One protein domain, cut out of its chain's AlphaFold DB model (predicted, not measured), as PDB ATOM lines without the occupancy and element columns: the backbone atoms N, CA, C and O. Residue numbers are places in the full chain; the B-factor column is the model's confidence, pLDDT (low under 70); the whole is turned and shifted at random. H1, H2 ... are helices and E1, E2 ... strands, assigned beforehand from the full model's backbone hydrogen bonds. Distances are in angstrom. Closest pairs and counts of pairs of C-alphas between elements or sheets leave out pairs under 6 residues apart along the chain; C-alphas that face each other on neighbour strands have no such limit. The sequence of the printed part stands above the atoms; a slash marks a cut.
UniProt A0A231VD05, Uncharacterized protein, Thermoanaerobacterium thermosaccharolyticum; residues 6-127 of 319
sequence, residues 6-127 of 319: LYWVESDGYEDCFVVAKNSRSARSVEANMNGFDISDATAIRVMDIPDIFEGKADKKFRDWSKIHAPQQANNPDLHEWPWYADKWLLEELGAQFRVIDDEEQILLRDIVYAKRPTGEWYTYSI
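AT A GLANCE: This is residues 6 to 127 of the 319 residues of an uncharacterized protein of Thermoanaerobacterium thermosaccharolyticum (UniProt A0A231VD05). A twisted four-strand sheet, E4 to E7, makes one end of the domain, and H2 with the loop after it reaches to the other end of the longest axis. Between these ends lies a second twisted sheet, E2, E1 and E3, with H1 covering its face away from the four-strand sheet; small H3 lies between H2 and the four-strand sheet. The printed part has 122 residues, with three named helices and seven named strands in the order E1 E2 H1 E3 H2 H3 E4 E5 E6 E7; both sheets are antiparallel, and the class is mixed, helices and strands. The whole is compact, with a radius of gyration of the C-alphas of 15.3 A and spans of 45 by 31 by 25 A.

HOW THE PARTS SIT: Begin with E4, residues 97 to 101, E5, 104 to 109, E6, 112 to 116, and E7, 122 to 126: a strongly twisted meander, each strand the antiparallel neighbour of the one before. Within hydrogen-bond range you find N 99 and O 106 at 3.1 A, N 107 and O 114 at 2.8 A, and N 113 and O 125 at 2.9 A. H3, residues 88 to 93, only grazes this sheet, with residues 88 to 92. Next look at the strongly twisted sheet of E2, residues 17 to 21, E1, 6 to 10, and E3, 43 to 49, in that order. In the hairpin E1 and E2, N 7 and O 19 are 2.8 A apart; between E1 and E3, N 8 and O 45 are 2.9 A apart. H1, residues 24 to 35, is on one face of this sheet, two layers, helix on sheet; its closest C-alphas to E3 are those of Ser 24 and Ala 44, 5.4 A apart. E2, H1 and E3 form a split strand-helix-strand unit, two strands running the same way with E1 between them, its crossover right-handed. E3 and E5 are only just apart, at 8.2 A. H2, residues 53 to 69, is close but not clearly touching H3, with the C-alphas of Phe 54 and Leu 90 closest at 7.8 A. In H3 every O i to N i+4 pair is within hydrogen-bond range; in H1 7 of 8 are, in H2 11 of 13.

IN THESE COORDINATES: Find C-alpha 6 at (-37.639, -41.503, 36.406), where E1 begins. H2 starts at C-alpha 53, (-44.944, -41.793, 48.597), and runs 25.2 A; E3 spans 17.7 A, H1 16.9 A and E5 15.9 A. E7 ends at C-alpha 126, (-27.498, -28.851, 30.855).

THE WHOLE: The C-alphas of Pro 77 and Asp 102 are the two farthest apart, 46.2 A. The printed part has no cut. The link from H2 to H3, residues 70 to 87, is long; its residues 84 to 85 pair antiparallel with residues 19 to 20 of E2. The mean pLDDT of the printed part is 92.2, and no printed residue is under 70.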
ATOM      1  N   LEU A   6     -37.318 -42.239  37.612       96.62
ATOM      2  CA  LEU A   6     -37.639 -41.503  36.406       96.62
ATOM      3  C   LEU A   6     -36.474 -41.635  35.424       96.62
ATOM      4  O   LEU A   6     -35.313 -41.424  35.794       96.62
ATOM      5  N   TYR A   7     -36.792 -41.981  34.185       97.38
ATOM      6  CA  TYR A   7     -35.871 -42.060  33.061       97.38
ATOM      7  C   TYR A   7     -36.307 -41.085  31.975       97.38
ATOM      8  O   TYR A   7     -37.502 -40.912  31.768       97.38
ATOM      9  N   TRP A   8     -35.343 -40.488  31.285       97.44
ATOM     10  CA  TRP A   8     -35.547 -39.916  29.959       97.44
ATOM     11  C   TRP A   8     -35.177 -40.995  28.947       97.44
ATOM     12  O   TRP A   8     -34.099 -41.592  29.068       97.44
ATOM     13  N   VAL A   9     -36.094 -41.308  28.040       96.56
ATOM     14  CA  VAL A   9     -35.896 -42.308  26.995       96.56
ATOM     15  C   VAL A   9     -35.804 -41.582  25.666       96.56
ATOM     16  O   VAL A   9     -36.737 -40.879  25.299       96.56
ATOM     17  N   GLU A  10     -34.673 -41.752  24.990       94.81
ATOM     18  CA  GLU A  10     -34.427 -41.212  23.652       94.81
ATOM     19  C   GLU A  10     -34.567 -42.348  22.642       94.81
ATOM     20  O   GLU A  10     -33.997 -43.427  22.858       94.81
ATOM     21  N   SER A  11     -35.324 -42.113  21.573       90.81
ATOM     22  CA  SER A  11     -35.561 -43.063  20.482       90.81
ATOM     23  C   SER A  11     -35.169 -42.441  19.139       90.81
ATOM     24  O   SER A  11     -34.016 -42.537  18.723       90.81
ATOM     25  N   ASP A  12     -36.109 -41.788  18.463       88.88
ATOM     26  CA  ASP A  12     -35.931 -41.158  17.151       88.88
ATOM     27  C   ASP A  12     -35.805 -39.627  17.221       88.88
ATOM     28  O   ASP A  12     -35.688 -38.969  16.184       88.88
ATOM     29  N   GLY A  13     -35.833 -39.060  18.430       89.38
ATOM     30  CA  GLY A  13     -35.836 -37.625  18.669       89.38
ATOM     31  C   GLY A  13     -37.222 -36.985  18.594       89.38
ATOM     32  O   GLY A  13     -37.350 -35.820  18.932       89.38
ATOM     33  N   TYR A  14     -38.288 -37.677  18.190       91.19
ATOM     34  CA  TYR A  14     -39.649 -37.116  18.112       91.19
ATOM     35  C   TYR A  14     -40.577 -37.686  19.185       91.19
ATOM     36  O   TYR A  14     -41.449 -36.973  19.698       91.19
ATOM     37  N   GLU A  15     -40.367 -38.951  19.543       89.38
ATOM     38  CA  GLU A  15     -41.138 -39.669  20.562       89.38
ATOM     39  C   GLU A  15     -40.420 -39.748  21.919       89.38
ATOM     40  O   GLU A  15     -40.929 -40.377  22.847       89.38
ATOM     41  N   ASP A  16     -39.292 -39.044  22.069       93.69
ATOM     42  CA  ASP A  16     -38.542 -38.993  23.324       93.69
ATOM     43  C   ASP A  16     -39.432 -38.565  24.503       93.69
ATOM     44  O   ASP A  16     -40.230 -37.619  24.425       93.69
ATOM     45  N   CYS A  17     -39.315 -39.286  25.619       95.06
ATOM     46  CA  CYS A  17     -40.286 -39.186  26.699       95.06
ATOM     47  C   CYS A  17     -39.714 -39.504  28.086       95.06
ATOM     48  O   CYS A  17     -38.652 -40.109  28.265       95.06
ATOM     49  N   PHE A  18     -40.466 -39.117  29.118       97.62
ATOM     50  CA  PHE A  18     -40.188 -39.539  30.484       97.62
ATOM     51  C   PHE A  18     -40.884 -40.863  30.804       97.62
ATOM     52  O   PHE A  18     -42.097 -40.987  30.651       97.62
ATOM     53  N   VAL A  19     -40.136 -41.824  31.347       97.25
ATOM     54  CA  VAL A  19     -40.634 -43.155  31.722       97.25
ATOM     55  C   VAL A  19     -40.338 -43.462  33.185       97.25
ATOM     56  O   VAL A  19     -39.213 -43.306  33.666       97.25
ATOM     57  N   VAL A  20     -41.339 -43.977  33.894       97.31
ATOM     58  CA  VAL A  20     -41.192 -44.538  35.237       97.31
ATOM     59  C   VAL A  20     -40.859 -46.021  35.144       97.31
ATOM     60  O   VAL A  20     -41.642 -46.822  34.638       97.31
ATOM     61  N   ALA A  21     -39.701 -46.420  35.672       96.62
ATOM     62  CA  ALA A  21     -39.275 -47.817  35.668       96.62
ATOM     63  C   ALA A  21     -38.366 -48.168  36.855       96.62
ATOM     64  O   ALA A  21     -37.795 -47.308  37.522       96.62
ATOM     65  N   LYS A  22     -38.190 -49.468  37.131       94.88
ATOM     66  CA  LYS A  22     -37.260 -49.938  38.179       94.88
ATOM     67  C   LYS A  22     -35.788 -49.880  37.745       94.88
ATOM     68  O   LYS A  22     -34.901 -49.765  38.597       94.88
ATOM     69  N   ASN A  23     -35.529 -49.998  36.444       94.88
ATOM     70  CA  ASN A  23     -34.200 -49.996  35.832       94.88
ATOM     71  C   ASN A  23     -34.279 -49.528  34.359       94.88
ATOM     72  O   ASN A  23     -35.365 -49.488  33.782       94.88
ATOM     73  N   SER A  24     -33.130 -49.222  33.745       94.56
ATOM     74  CA  SER A  24     -33.047 -48.696  32.371       94.56
ATOM     75  C   SER A  24     -33.533 -49.680  31.306       94.56
ATOM     76  O   SER A  24     -34.101 -49.269  30.301       94.56
ATOM     77  N   ARG A  25     -33.354 -50.992  31.512       94.31
ATOM     78  CA  ARG A  25     -33.876 -52.014  30.591       94.31
ATOM     79  C   ARG A  25     -35.403 -52.005  30.573       94.31
ATOM     80  O   ARG A  25     -35.988 -52.075  29.501       94.31
ATOM     81  N   SER A  26     -36.031 -51.895  31.741       94.38
ATOM     82  CA  SER A  26     -37.482 -51.761  31.853       94.38
ATOM     83  C   SER A  26     -37.980 -50.449  31.245       94.38
ATOM     84  O   SER A  26     -38.991 -50.487  30.564       94.38
ATOM     85  N   ALA A  27     -37.261 -49.333  31.421       95.38
ATOM     86  CA  ALA A  27     -37.634 -48.053  30.809       95.38
ATOM     87  C   ALA A  27     -37.667 -48.137  29.275       95.38
ATOM     88  O   ALA A  27     -38.687 -47.838  28.668       95.38
ATOM     89  N   ARG A  28     -36.598 -48.661  28.660       95.25
ATOM     90  CA  ARG A  28     -36.552 -48.890  27.205       95.25
ATOM     91  C   ARG A  28     -37.635 -49.839  26.714       95.25
ATOM     92  O   ARG A  28     -38.156 -49.670  25.624       95.25
ATOM     93  N   SER A  29     -37.967 -50.851  27.515       93.38
ATOM     94  CA  SER A  29     -39.017 -51.802  27.158       93.38
ATOM     95  C   SER A  29     -40.405 -51.168  27.130       93.38
ATOM     96  O   SER A  29     -41.243 -51.680  26.399       93.38
ATOM     97  N   VAL A  30     -40.673 -50.120  27.920       92.44
ATOM     98  CA  VAL A  30     -41.948 -49.389  27.834       92.44
ATOM     99  C   VAL A  30     -42.055 -48.758  26.450       92.44
ATOM    100  O   VAL A  30     -42.987 -49.079  25.724       92.44
ATOM    101  N   GLU A  31     -41.048 -47.983  26.053       91.56
ATOM    102  CA  GLU A  31     -41.007 -47.293  24.760       91.56
ATOM    103  C   GLU A  31     -41.085 -48.265  23.570       91.56
ATOM    104  O   GLU A  31     -41.976 -48.171  22.726       91.56
ATOM    105  N   ALA A  32     -40.226 -49.291  23.560       90.06
ATOM    106  CA  ALA A  32     -40.186 -50.296  22.498       90.06
ATOM    107  C   ALA A  32     -41.522 -51.042  22.328       90.06
ATOM    108  O   ALA A  32     -41.977 -51.271  21.210       90.06
ATOM    109  N   ASN A  33     -42.184 -51.407  23.431       89.88
ATOM    110  CA  ASN A  33     -43.446 -52.148  23.363       89.88
ATOM    111  C   ASN A  33     -44.639 -51.263  22.978       89.88
ATOM    112  O   ASN A  33     -45.610 -51.778  22.428       89.88
ATOM    113  N   MET A  34     -44.592 -49.971  23.308       87.38
ATOM    114  CA  MET A  34     -45.700 -49.045  23.083       87.38
ATOM    115  C   MET A  34     -45.702 -48.457  21.677       87.38
ATOM    116  O   MET A  34     -46.771 -48.361  21.076       87.38
ATOM    117  N   ASN A  35     -44.522 -48.131  21.148       86.31
ATOM    118  CA  ASN A  35     -44.370 -47.485  19.844       86.31
ATOM    119  C   ASN A  35     -43.780 -48.418  18.769       86.31
ATOM    120  O   ASN A  35     -43.755 -48.087  17.588       86.31
ATOM    121  N   GLY A  36     -43.382 -49.641  19.141       85.25
ATOM    122  CA  GLY A  36     -42.909 -50.657  18.196       85.25
ATOM    123  C   GLY A  36     -41.453 -50.489  17.755       85.25
ATOM    124  O   GLY A  36     -41.056 -51.101  16.763       85.25
ATOM    125  N   PHE A  37     -40.663 -49.685  18.471       86.50
ATOM    126  CA  PHE A  37     -39.223 -49.550  18.243       86.50
ATOM    127  C   PHE A  37     -38.454 -50.828  18.594       86.50
ATOM    128  O   PHE A  37     -38.858 -51.596  19.474       86.50
ATOM    129  N   ASP A  38     -37.292 -51.028  17.964       87.00
ATOM    130  CA  ASP A  38     -36.328 -51.994  18.483       87.00
ATOM    131  C   ASP A  38     -35.761 -51.471  19.812       87.00
ATOM    132  O   ASP A  38     -35.464 -50.288  19.991       87.00
ATOM    133  N   ILE A  39     -35.565 -52.370  20.773       86.19
ATOM    134  CA  ILE A  39     -34.948 -52.037  22.055       86.19
ATOM    135  C   ILE A  39     -33.495 -51.559  21.894       86.19
ATOM    136  O   ILE A  39     -32.960 -50.932  22.815       86.19
ATOM    137  N   SER A  40     -32.840 -51.897  20.774       87.38
ATOM    138  CA  SER A  40     -31.521 -51.365  20.414       87.38
ATOM    139  C   SER A  40     -31.542 -49.879  20.090       87.38
ATOM    140  O   SER A  40     -30.523 -49.222  20.294       87.38
ATOM    141  N   ASP A  41     -32.683 -49.376  19.626       87.75
ATOM    142  CA  ASP A  41     -32.827 -48.020  19.099       87.75
ATOM    143  C   ASP A  41     -33.242 -47.038  20.200       87.75
ATOM    144  O   ASP A  41     -33.073 -45.834  20.057       87.75
ATOM    145  N   ALA A  42     -33.707 -47.553  21.342       91.19
ATOM    146  CA  ALA A  42     -33.986 -46.759  22.528       91.19
ATOM    147  C   ALA A  42     -32.775 -46.702  23.477       91.19
ATOM    148  O   ALA A  42     -32.162 -47.723  23.825       91.19
ATOM    149  N   THR A  43     -32.492 -45.520  24.016       94.31
ATOM    150  CA  THR A  43     -31.570 -45.322  25.142       94.31
ATOM    151  C   THR A  43     -32.328 -44.769  26.345       94.31
ATOM    152  O   THR A  43     -33.311 -44.062  26.191       94.31
ATOM    153  N   ALA A  44     -31.935 -45.143  27.568       96.25
ATOM    154  CA  ALA A  44     -32.619 -44.684  28.780       96.25
ATOM    155  C   ALA A  44     -31.624 -44.140  29.801       96.25
ATOM    156  O   ALA A  44     -30.834 -44.894  30.383       96.25
ATOM    157  N   ILE A  45     -31.717 -42.839  30.060       95.00
ATOM    158  CA  ILE A  45     -30.872 -42.105  30.998       95.00
ATOM    159  C   ILE A  45     -31.653 -41.903  32.293       95.00
ATOM    160  O   ILE A  45     -32.764 -41.375  32.301       95.00
ATOM    161  N   ARG A  46     -31.088 -42.349  33.421       94.31
ATOM    162  CA  ARG A  46     -31.717 -42.136  34.733       94.31
ATOM    163  C   ARG A  46     -31.685 -40.648  35.072       94.31
ATOM    164  O   ARG A  46     -30.607 -40.070  35.154       94.31
ATOM    165  N   VAL A  47     -32.850 -40.091  35.384       92.38
ATOM    166  CA  VAL A  47     -33.008 -38.713  35.861       92.38
ATOM    167  C   VAL A  47     -32.913 -38.677  37.384       92.38
ATOM    168  O   VAL A  47     -32.051 -38.002  37.943       92.38
ATOM    169  N   MET A  48     -33.762 -39.449  38.073       91.19
ATOM    170  CA  MET A  48     -33.802 -39.485  39.539       91.19
ATOM    171  C   MET A  48     -34.532 -40.702  40.101       91.19
ATOM    172  O   MET A  48     -35.210 -41.425  39.373       91.19
ATOM    173  N   ASP A  49     -34.405 -40.918  41.411       92.44
ATOM    174  CA  ASP A  49     -35.299 -41.823  42.132       92.44
ATOM    175  C   ASP A  49     -36.626 -41.116  42.422       92.44
ATOM    176  O   ASP A  49     -36.653 -39.922  42.720       92.44
ATOM    177  N   ILE A  50     -37.721 -41.866  42.345       92.44
ATOM    178  CA  ILE A  50     -39.058 -41.377  42.669       92.44
ATOM    179  C   ILE A  50     -39.332 -41.729  44.136       92.44
ATOM    180  O   ILE A  50     -39.210 -42.904  44.498       92.44
ATOM    181  N   PRO A  51     -39.689 -40.754  44.989       91.25
ATOM    182  CA  PRO A  51     -40.107 -41.027  46.358       91.25
ATOM    183  C   PRO A  51     -41.253 -42.046  46.421       91.25
ATOM    184  O   PRO A  51     -42.266 -41.890  45.739       91.25
ATOM    185  N   ASP A  52     -41.129 -43.051  47.296       89.62
ATOM    186  CA  ASP A  52     -42.104 -44.154  47.417       89.62
ATOM    187  C   ASP A  52     -43.529 -43.654  47.750       89.62
ATOM    188  O   ASP A  52     -44.520 -44.308  47.435       89.62
ATOM    189  N   ILE A  53     -43.654 -42.448  48.323       89.31
ATOM    190  CA  ILE A  53     -44.944 -41.793  48.597       89.31
ATOM    191  C   ILE A  53     -45.792 -41.556  47.336       89.31
ATOM    192  O   ILE A  53     -47.015 -41.440  47.438       89.31
ATOM    193  N   PHE A  54     -45.172 -41.474  46.155       92.44
ATOM    194  CA  PHE A  54     -45.881 -41.199  44.908       92.44
ATOM    195  C   PHE A  54     -46.470 -42.454  44.257       92.44
ATOM    196  O   PHE A  54     -47.426 -42.319  43.500       92.44
ATOM    197  N   GLU A  55     -45.996 -43.656  44.607       91.00
ATOM    198  CA  GLU A  55     -46.525 -44.924  44.076       91.00
ATOM    199  C   GLU A  55     -48.005 -45.101  44.437       91.00
ATOM    200  O   GLU A  55     -48.852 -45.272  43.566       91.00
ATOM    201  N   GLY A  56     -48.360 -44.919  45.714       89.50
ATOM    202  CA  GLY A  56     -49.760 -45.003  46.141       89.50
ATOM    203  C   GLY A  56     -50.656 -43.913  45.532       89.50
ATOM    204  O   GLY A  56     -51.857 -44.125  45.345       89.50
ATOM    205  N   LYS A  57     -50.090 -42.742  45.205       92.19
ATOM    206  CA  LYS A  57     -50.816 -41.645  44.544       92.19
ATOM    207  C   LYS A  57     -51.082 -41.964  43.071       92.19
ATOM    208  O   LYS A  57     -52.194 -41.700  42.611       92.19
ATOM    209  N   ALA A  58     -50.100 -42.537  42.380       92.44
ATOM    210  CA  ALA A  58     -50.214 -43.026  41.010       92.44
ATOM    211  C   ALA A  58     -51.265 -44.140  40.915       92.44
ATOM    212  O   ALA A  58     -52.306 -43.967  40.285       92.44
ATOM    213  N   ASP A  59     -51.128 -45.205  41.709       92.06
ATOM    214  CA  ASP A  59     -52.084 -46.320  41.712       92.06
ATOM    215  C   ASP A  59     -53.528 -45.865  41.964       92.06
ATOM    216  O   ASP A  59     -54.474 -46.364  41.348       92.06
ATOM    217  N   LYS A  60     -53.723 -44.879  42.849       90.81
ATOM    218  CA  LYS A  60     -55.040 -44.278  43.078       90.81
ATOM    219  C   LYS A  60     -55.568 -43.561  41.830       90.81
ATOM    220  O   LYS A  60     -56.714 -43.797  41.449       90.81
ATOM    221  N   LYS A  61     -54.756 -42.705  41.199       91.38
ATOM    222  CA  LYS A  61     -55.123 -41.985  39.967       91.38
ATOM    223  C   LYS A  61     -55.461 -42.958  38.839       91.38
ATOM    224  O   LYS A  61     -56.509 -42.809  38.210       91.38
ATOM    225  N   PHE A  62     -54.645 -43.989  38.641       91.94
ATOM    226  CA  PHE A  62     -54.868 -44.998  37.612       91.94
ATOM    227  C   PHE A  62     -56.123 -45.844  37.861       91.94
ATOM    228  O   PHE A  62     -56.874 -46.141  36.928       91.94
ATOM    229  N   ARG A  63     -56.424 -46.180  39.123       91.75
ATOM    230  CA  ARG A  63     -57.694 -46.828  39.494       91.75
ATOM    231  C   ARG A  63     -58.893 -45.946  39.184       91.75
ATOM    232  O   ARG A  63     -59.877 -46.439  38.637       91.75
ATOM    233  N   ASP A  64     -58.829 -44.664  39.528       91.81
ATOM    234  CA  ASP A  64     -59.924 -43.728  39.274       91.81
ATOM    235  C   ASP A  64     -60.151 -43.513  37.770       91.81
ATOM    236  O   ASP A  64     -61.298 -43.549  37.322       91.81
ATOM    237  N   TRP A  65     -59.081 -43.420  36.974       91.75
ATOM    238  CA  TRP A  65     -59.163 -43.425  35.510       91.75
ATOM    239  C   TRP A  65     -59.782 -44.730  34.981       91.75
ATOM    240  O   TRP A  65     -60.718 -44.714  34.178       91.75
ATOM    241  N   SER A  66     -59.333 -45.876  35.499       92.12
ATOM    242  CA  SER A  66     -59.813 -47.200  35.084       92.12
ATOM    243  C   SER A  66     -61.302 -47.402  35.358       92.12
ATOM    244  O   SER A  66     -61.976 -48.040  34.557       92.12
ATOM    245  N   LYS A  67     -61.864 -46.831  36.431       92.38
ATOM    246  CA  LYS A  67     -63.317 -46.902  36.700       92.38
ATOM    247  C   LYS A  67     -64.159 -46.292  35.581       92.38
ATOM    248  O   LYS A  67     -65.301 -46.707  35.403       92.38
ATOM    249  N   ILE A  68     -63.615 -45.314  34.858       93.25
ATOM    250  CA  ILE A  68     -64.303 -44.599  33.780       93.25
ATOM    251  C   ILE A  68     -64.026 -45.276  32.433       93.25
ATOM    252  O   ILE A  68     -64.954 -45.530  31.670       93.25
ATOM    253  N   HIS A  69     -62.758 -45.586  32.149       92.00
ATOM    254  CA  HIS A  69     -62.315 -45.986  30.808       92.00
ATOM    255  C   HIS A  69     -62.165 -47.500  30.615       92.00
ATOM    256  O   HIS A  69     -62.281 -47.988  29.494       92.00
ATOM    257  N   ALA A  70     -61.951 -48.255  31.693       90.62
ATOM    258  CA  ALA A  70     -61.811 -49.710  31.664       90.62
ATOM    259  C   ALA A  70     -62.413 -50.354  32.931       90.62
ATOM    260  O   ALA A  70     -61.694 -50.968  33.724       90.62
ATOM    261  N   PRO A  71     -63.740 -50.256  33.157       87.81
ATOM    262  CA  PRO A  71     -64.348 -50.628  34.441       87.81
ATOM    263  C   PRO A  71     -64.071 -52.076  34.875       87.81
ATOM    264  O   PRO A  71     -64.030 -52.377  36.066       87.81
ATOM    265  N   GLN A  72     -63.843 -52.969  33.908       86.38
ATOM    266  CA  GLN A  72     -63.537 -54.381  34.140       86.38
ATOM    267  C   GLN A  72     -62.206 -54.591  34.885       86.38
ATOM    268  O   GLN A  72     -62.102 -55.539  35.659       86.38
ATOM    269  N   GLN A  73     -61.218 -53.700  34.716       87.00
ATOM    270  CA  GLN A  73     -59.912 -53.802  35.387       87.00
ATOM    271  C   GLN A  73     -59.864 -53.063  36.732       87.00
ATOM    272  O   GLN A  73     -59.039 -53.378  37.585       87.00
ATOM    273  N   ALA A  74     -60.765 -52.099  36.947       82.25
ATOM    274  CA  ALA A  74     -60.742 -51.203  38.104       82.25
ATOM    275  C   ALA A  74     -60.895 -51.923  39.459       82.25
ATOM    276  O   ALA A  74     -60.460 -51.406  40.489       82.25
ATOM    277  N   ASN A  75     -61.494 -53.117  39.452       81.94
ATOM    278  CA  ASN A  75     -61.701 -53.939  40.645       81.94
ATOM    279  C   ASN A  75     -60.513 -54.858  40.976       81.94
ATOM    280  O   ASN A  75     -60.569 -55.562  41.982       81.94
ATOM    281  N   ASN A  76     -59.455 -54.881  40.158       86.56
ATOM    282  CA  ASN A  76     -58.278 -55.699  40.433       86.56
ATOM    283  C   ASN A  76     -57.505 -55.130  41.646       86.56
ATOM    284  O   ASN A  76     -57.050 -53.983  41.585       86.56
ATOM    285  N   PRO A  77     -57.342 -55.879  42.755       82.25
ATOM    286  CA  PRO A  77     -56.580 -55.416  43.913       82.25
ATOM    287  C   PRO A  77     -55.101 -55.168  43.593       82.25
ATOM    288  O   PRO A  77     -54.524 -54.271  44.198       82.25
ATOM    289  N   ASP A  78     -54.544 -55.826  42.575       86.75
ATOM    290  CA  ASP A  78     -53.146 -55.691  42.137       86.75
ATOM    291  C   ASP A  78     -52.994 -54.732  40.938       86.75
ATOM    292  O   ASP A  78     -52.067 -54.845  40.135       86.75
ATOM    293  N   LEU A  79     -53.941 -53.802  40.759       87.62
ATOM    294  CA  LEU A  79     -53.842 -52.771  39.727       87.62
ATOM    295  C   LEU A  79     -52.818 -51.702  40.131       87.62
ATOM    296  O   LEU A  79     -53.059 -50.941  41.075       87.62
ATOM    297  N   HIS A  80     -51.727 -51.633  39.375       89.06
ATOM    298  CA  HIS A  80     -50.661 -50.650  39.535       89.06
ATOM    299  C   HIS A  80     -50.508 -49.807  38.271       89.06
ATOM    300  O   HIS A  80     -50.706 -50.317  37.169       89.06
ATOM    301  N   GLU A  81     -50.170 -48.528  38.431       89.12
ATOM    302  CA  GLU A  81     -49.917 -47.631  37.293       89.12
ATOM    303  C   GLU A  81     -48.562 -47.922  36.638       89.12
ATOM    304  O   GLU A  81     -48.444 -47.950  35.418       89.12
ATOM    305  N   TRP A  82     -47.524 -48.130  37.450       90.44
ATOM    306  CA  TRP A  82     -46.144 -48.192  36.974       90.44
ATOM    307  C   TRP A  82     -45.670 -49.629  36.718       90.44
ATOM    308  O   TRP A  82     -46.015 -50.542  37.475       90.44
ATOM    309  N   PRO A  83     -44.810 -49.856  35.707       88.44
ATOM    310  CA  PRO A  83     -44.105 -48.861  34.888       88.44
ATOM    311  C   PRO A  83     -44.973 -48.247  33.780       88.44
ATOM    312  O   PRO A  83     -45.736 -48.965  33.142       88.44
ATOM    313  N   TRP A  84     -44.807 -46.946  33.513       92.25
ATOM    314  CA  TRP A  84     -45.480 -46.239  32.413       92.25
ATOM    315  C   TRP A  84     -44.804 -44.899  32.077       92.25
ATOM    316  O   TRP A  84     -43.838 -44.517  32.744       92.25
ATOM    317  N   TYR A  85     -45.307 -44.183  31.065       94.06
ATOM    318  CA  TYR A  85     -44.954 -42.782  30.825       94.06
ATOM    319  C   TYR A  85     -45.250 -41.928  32.059       94.06
ATOM    320  O   TYR A  85     -46.264 -42.113  32.733       94.06
ATOM    321  N   ALA A  86     -44.346 -41.003  32.371       95.06
ATOM    322  CA  ALA A  86     -44.516 -40.097  33.492       95.06
ATOM    323  C   ALA A  86     -45.496 -38.981  33.124       95.06
ATOM    324  O   ALA A  86     -45.221 -38.144  32.264       95.06
ATOM    325  N   ASP A  87     -46.621 -38.934  33.828       92.56
ATOM    326  CA  ASP A  87     -47.576 -37.843  33.689       92.56
ATOM    327  C   ASP A  87     -47.009 -36.501  34.177       92.56
ATOM    328  O   ASP A  87     -46.216 -36.433  35.123       92.56
ATOM    329  N   LYS A  88     -47.549 -35.401  33.634       94.50
ATOM    330  CA  LYS A  88     -47.203 -34.029  34.042       94.50
ATOM    331  C   LYS A  88     -47.288 -33.806  35.557       94.50
ATOM    332  O   LYS A  88     -46.396 -33.180  36.120       94.50
ATOM    333  N   TRP A  89     -48.308 -34.352  36.227       94.62
ATOM    334  CA  TRP A  89     -48.467 -34.189  37.681       94.62
ATOM    335  C   TRP A  89     -47.287 -34.780  38.460       94.62
ATOM    336  O   TRP A  89     -46.918 -34.250  39.503       94.62
ATOM    337  N   LEU A  90     -46.715 -35.890  37.983       95.44
ATOM    338  CA  LEU A  90     -45.577 -36.524  38.638       95.44
ATOM    339  C   LEU A  90     -44.340 -35.654  38.450       95.44
ATOM    340  O   LEU A  90     -43.625 -35.406  39.412       95.44
ATOM    341  N   LEU A  91     -44.121 -35.147  37.236       96.12
ATOM    342  CA  LEU A  91     -43.015 -34.238  36.946       96.12
ATOM    343  C   LEU A  91     -43.087 -32.969  37.814       96.12
ATOM    344  O   LEU A  91     -42.086 -32.600  38.417       96.12
ATOM    345  N   GLU A  92     -44.264 -32.350  37.947       94.62
ATOM    346  CA  GLU A  92     -44.486 -31.184  38.821       94.62
ATOM    347  C   GLU A  92     -44.142 -31.486  40.291       94.62
ATOM    348  O   GLU A  92     -43.426 -30.719  40.932       94.62
ATOM    349  N   GLU A  93     -44.589 -32.630  40.820       93.12
ATOM    350  CA  GLU A  93     -44.292 -33.067  42.196       93.12
ATOM    351  C   GLU A  93     -42.813 -33.431  42.404       93.12
ATOM    352  O   GLU A  93     -42.294 -33.335  43.516       93.12
ATOM    353  N   LEU A  94     -42.114 -33.819  41.333       91.50
ATOM    354  CA  LEU A  94     -40.665 -34.029  41.317       91.50
ATOM    355  C   LEU A  94     -39.874 -32.722  41.123       91.50
ATOM    356  O   LEU A  94     -38.644 -32.751  41.084       91.50
ATOM    357  N   GLY A  95     -40.559 -31.576  41.038       90.56
ATOM    358  CA  GLY A  95     -39.954 -30.250  40.949       90.56
ATOM    359  C   GLY A  95     -39.685 -29.762  39.527       90.56
ATOM    360  O   GLY A  95     -38.903 -28.827  39.356       90.56
ATOM    361  N   ALA A  96     -40.302 -30.375  38.512       93.62
ATOM    362  CA  ALA A  96     -40.183 -29.903  37.140       93.62
ATOM    363  C   ALA A  96     -40.840 -28.527  36.965       93.62
ATOM    364  O   ALA A  96     -41.924 -28.263  37.489       93.62
ATOM    365  N   GLN A  97     -40.192 -27.663  36.189       94.00
ATOM    366  CA  GLN A  97     -40.745 -26.384  35.746       94.00
ATOM    367  C   GLN A  97     -41.044 -26.456  34.249       94.00
ATOM    368  O   GLN A  97     -40.343 -27.143  33.511       94.00
ATOM    369  N   PHE A  98     -42.071 -25.736  33.801       95.69
ATOM    370  CA  PHE A  98     -42.540 -25.752  32.415       95.69
ATOM    371  C   PHE A  98     -42.628 -24.324  31.891       95.69
ATOM    372  O   PHE A  98     -43.132 -23.449  32.598       95.69
ATOM    373  N   ARG A  99     -42.182 -24.094  30.657       95.50
ATOM    374  CA  ARG A  99     -42.360 -22.817  29.951       95.50
ATOM    375  C   ARG A  99     -42.440 -23.039  28.444       95.50
ATOM    376  O   ARG A  99     -42.140 -24.131  27.965       95.50
ATOM    377  N   VAL A 100     -42.822 -21.991  27.720       95.06
ATOM    378  CA  VAL A 100     -42.759 -21.942  26.257       95.06
ATOM    379  C   VAL A 100     -41.971 -20.699  25.866       95.06
ATOM    380  O   VAL A 100     -42.357 -19.603  26.255       95.06
ATOM    381  N   ILE A 101     -40.872 -20.869  25.134       91.12
ATOM    382  CA  ILE A 101     -40.029 -19.773  24.632       91.12
ATOM    383  C   ILE A 101     -39.740 -20.048  23.162       91.12
ATOM    384  O   ILE A 101     -39.369 -21.168  22.832       91.12
ATOM    385  N   ASP A 102     -39.878 -19.041  22.298       88.94
ATOM    386  CA  ASP A 102     -39.614 -19.162  20.855       88.94
ATOM    387  C   ASP A 102     -40.376 -20.337  20.199       88.94
ATOM    388  O   ASP A 102     -39.829 -21.075  19.383       88.94
ATOM    389  N   ASP A 103     -41.641 -20.526  20.597       92.69
ATOM    390  CA  ASP A 103     -42.513 -21.648  20.202       92.69
ATOM    391  C   ASP A 103     -41.992 -23.050  20.592       92.69
ATOM    392  O   ASP A 103     -42.517 -24.063  20.129       92.69
ATOM    393  N   GLU A 104     -40.993 -23.131  21.477       95.00
ATOM    394  CA  GLU A 104     -40.478 -24.388  22.020       95.00
ATOM    395  C   GLU A 104     -41.079 -24.698  23.390       95.00
ATOM    396  O   GLU A 104     -40.962 -23.910  24.334       95.00
ATOM    397  N   GLU A 105     -41.667 -25.887  23.531       95.44
ATOM    398  CA  GLU A 105     -42.069 -26.418  24.833       95.44
ATOM    399  C   GLU A 105     -40.827 -26.865  25.598       95.44
ATOM    400  O   GLU A 105     -40.023 -27.645  25.088       95.44
ATOM    401  N   GLN A 106     -40.654 -26.381  26.826       97.25
ATOM    402  CA  GLN A 106     -39.479 -26.687  27.633       97.25
ATOM    403  C   GLN A 106     -39.870 -27.191  29.018       97.25
ATOM    404  O   GLN A 106     -40.750 -26.635  29.681       97.25
ATOM    405  N   ILE A 107     -39.146 -28.210  29.477       97.19
ATOM    406  CA  ILE A 107     -39.256 -28.797  30.811       97.19
ATOM    407  C   ILE A 107     -37.886 -28.697  31.472       97.19
ATOM    408  O   ILE A 107     -36.924 -29.277  30.981       97.19
ATOM    409  N   LEU A 108     -37.780 -27.988  32.593       94.62
ATOM    410  CA  LEU A 108     -36.587 -28.015  33.434       94.62
ATOM    411  C   LEU A 108     -36.779 -29.052  34.528       94.62
ATOM    412  O   LEU A 108     -37.671 -28.912  35.363       94.62
ATOM    413  N   LEU A 109     -35.894 -30.041  34.572       92.12
ATOM    414  CA  LEU A 109     -35.803 -30.971  35.685       92.12
ATOM    415  C   LEU A 109     -34.342 -31.325  35.940       92.12
ATOM    416  O   LEU A 109     -33.617 -31.770  35.058       92.12
ATOM    417  N   ARG A 110     -33.908 -31.132  37.184       85.88
ATOM    418  CA  ARG A 110     -32.542 -31.418  37.632       85.88
ATOM    419  C   ARG A 110     -31.417 -30.825  36.762       85.88
ATOM    420  O   ARG A 110     -30.496 -31.538  36.360       85.88
ATOM    421  N   ASP A 111     -31.495 -29.515  36.509       88.38
ATOM    422  CA  ASP A 111     -30.524 -28.751  35.699       88.38
ATOM    423  C   ASP A 111     -30.396 -29.248  34.251       88.38
ATOM    424  O   ASP A 111     -29.494 -28.820  33.540       88.38
ATOM    425  N   ILE A 112     -31.301 -30.115  33.797       92.88
ATOM    426  CA  ILE A 112     -31.468 -30.447  32.387       92.88
ATOM    427  C   ILE A 112     -32.735 -29.760  31.901       92.88
ATOM    428  O   ILE A 112     -33.799 -29.887  32.514       92.88
ATOM    429  N   VAL A 113     -32.614 -29.060  30.781       96.19
ATOM    430  CA  VAL A 113     -33.760 -28.623  29.996       96.19
ATOM    431  C   VAL A 113     -34.028 -29.656  28.912       96.19
ATOM    432  O   VAL A 113     -33.136 -29.992  28.138       96.19
ATOM    433  N   TYR A 114     -35.264 -30.134  28.866       97.38
ATOM    434  CA  TYR A 114     -35.818 -30.978  27.817       97.38
ATOM    435  C   TYR A 114     -36.700 -30.084  26.959       97.38
ATOM    436  O   TYR A 114     -37.702 -29.562  27.448       97.38
ATOM    437  N   ALA A 115     -36.288 -29.834  25.723       96.81
ATOM    438  CA  ALA A 115     -36.916 -28.859  24.848       96.81
ATOM    439  C   ALA A 115     -37.422 -29.530  23.576       96.81
ATOM    440  O   ALA A 115     -36.719 -30.348  22.988       96.81
ATOM    441  N   LYS A 116     -38.624 -29.155  23.145       96.75
ATOM    442  CA  LYS A 116     -39.234 -29.625  21.906       96.75
ATOM    443  C   LYS A 116     -39.300 -28.484  20.907       96.75
ATOM    444  O   LYS A 116     -39.948 -27.470  21.162       96.75
ATOM    445  N   ARG A 117     -38.644 -28.658  19.762       94.69
ATOM    446  CA  ARG A 117     -38.688 -27.713  18.644       94.69
ATOM    447  C   ARG A 117     -40.104 -27.607  18.072       94.69
ATOM    448  O   ARG A 117     -40.860 -28.578  18.156       94.69
ATOM    449  N   PRO A 118     -40.435 -26.529  17.337       93.81
ATOM    450  CA  PRO A 118     -41.701 -26.447  16.605       93.81
ATOM    451  C   PRO A 118     -41.852 -27.550  15.542       93.81
ATOM    452  O   PRO A 118     -42.963 -27.902  15.156       93.81
ATOM    453  N   THR A 119     -40.734 -28.121  15.076       94.00
ATOM    454  CA  THR A 119     -40.697 -29.288  14.177       94.00
ATOM    455  C   THR A 119     -41.117 -30.592  14.860       94.00
ATOM    456  O   THR A 119     -41.345 -31.582  14.173       94.00
ATOM    457  N   GLY A 120     -41.211 -30.599  16.191       92.94
ATOM    458  CA  GLY A 120     -41.528 -31.759  17.014       92.94
ATOM    459  C   GLY A 120     -40.312 -32.511  17.559       92.94
ATOM    460  O   GLY A 120     -40.503 -33.398  18.380       92.94
ATOM    461  N   GLU A 121     -39.100 -32.152  17.136       95.94
ATOM    462  CA  GLU A 121     -37.856 -32.791  17.576       95.94
ATOM    463  C   GLU A 121     -37.472 -32.341  18.994       95.94
ATOM    464  O   GLU A 121     -37.444 -31.143  19.295       95.94
ATOM    465  N   TRP A 122     -37.158 -33.297  19.852       96.50
ATOM    466  CA  TRP A 122     -36.648 -33.120  21.195       96.50
ATOM    467  C   TRP A 122     -35.134 -32.954  21.198       96.50
ATOM    468  O   TRP A 122     -34.396 -33.562  20.430       96.50
ATOM    469  N   TYR A 123     -34.661 -32.121  22.114       95.69
ATOM    470  CA  TYR A 123     -33.251 -31.999  22.431       95.69
ATOM    471  C   TYR A 123     -33.078 -31.665  23.910       95.69
ATOM    472  O   TYR A 123     -33.968 -31.098  24.555       95.69
ATOM    473  N   THR A 124     -31.916 -32.013  24.457       95.75
ATOM    474  CA  THR A 124     -31.600 -31.761  25.862       95.75
ATOM    475  C   THR A 124     -30.326 -30.945  26.011       95.75
ATOM    476  O   THR A 124     -29.414 -31.015  25.187       95.75
ATOM    477  N   TYR A 125     -30.265 -30.126  27.057       94.75
ATOM    478  CA  TYR A 125     -29.054 -29.396  27.420       94.75
ATOM    479  C   TYR A 125     -28.988 -29.139  28.922       94.75
ATOM    480  O   TYR A 125     -30.002 -28.926  29.589       94.75
ATOM    481  N   SER A 126     -27.768 -29.159  29.454       92.12
ATOM    482  CA  SER A 126     -27.498 -28.851  30.855       92.12
ATOM    483  C   SER A 126     -27.423 -27.341  31.075       92.12
ATOM    484  O   SER A 126     -26.831 -26.612  30.276       92.12
ATOM    485  N   ILE A 127     -27.945 -26.880  32.209       91.25
ATOM    486  CA  ILE A 127     -27.839 -25.498  32.693       91.25
ATOM    487  C   ILE A 127     -27.268 -25.466  34.118       91.25
ATOM    488  O   ILE A 127     -26.966 -26.502  34.710       91.25
TER     489      ILE A 127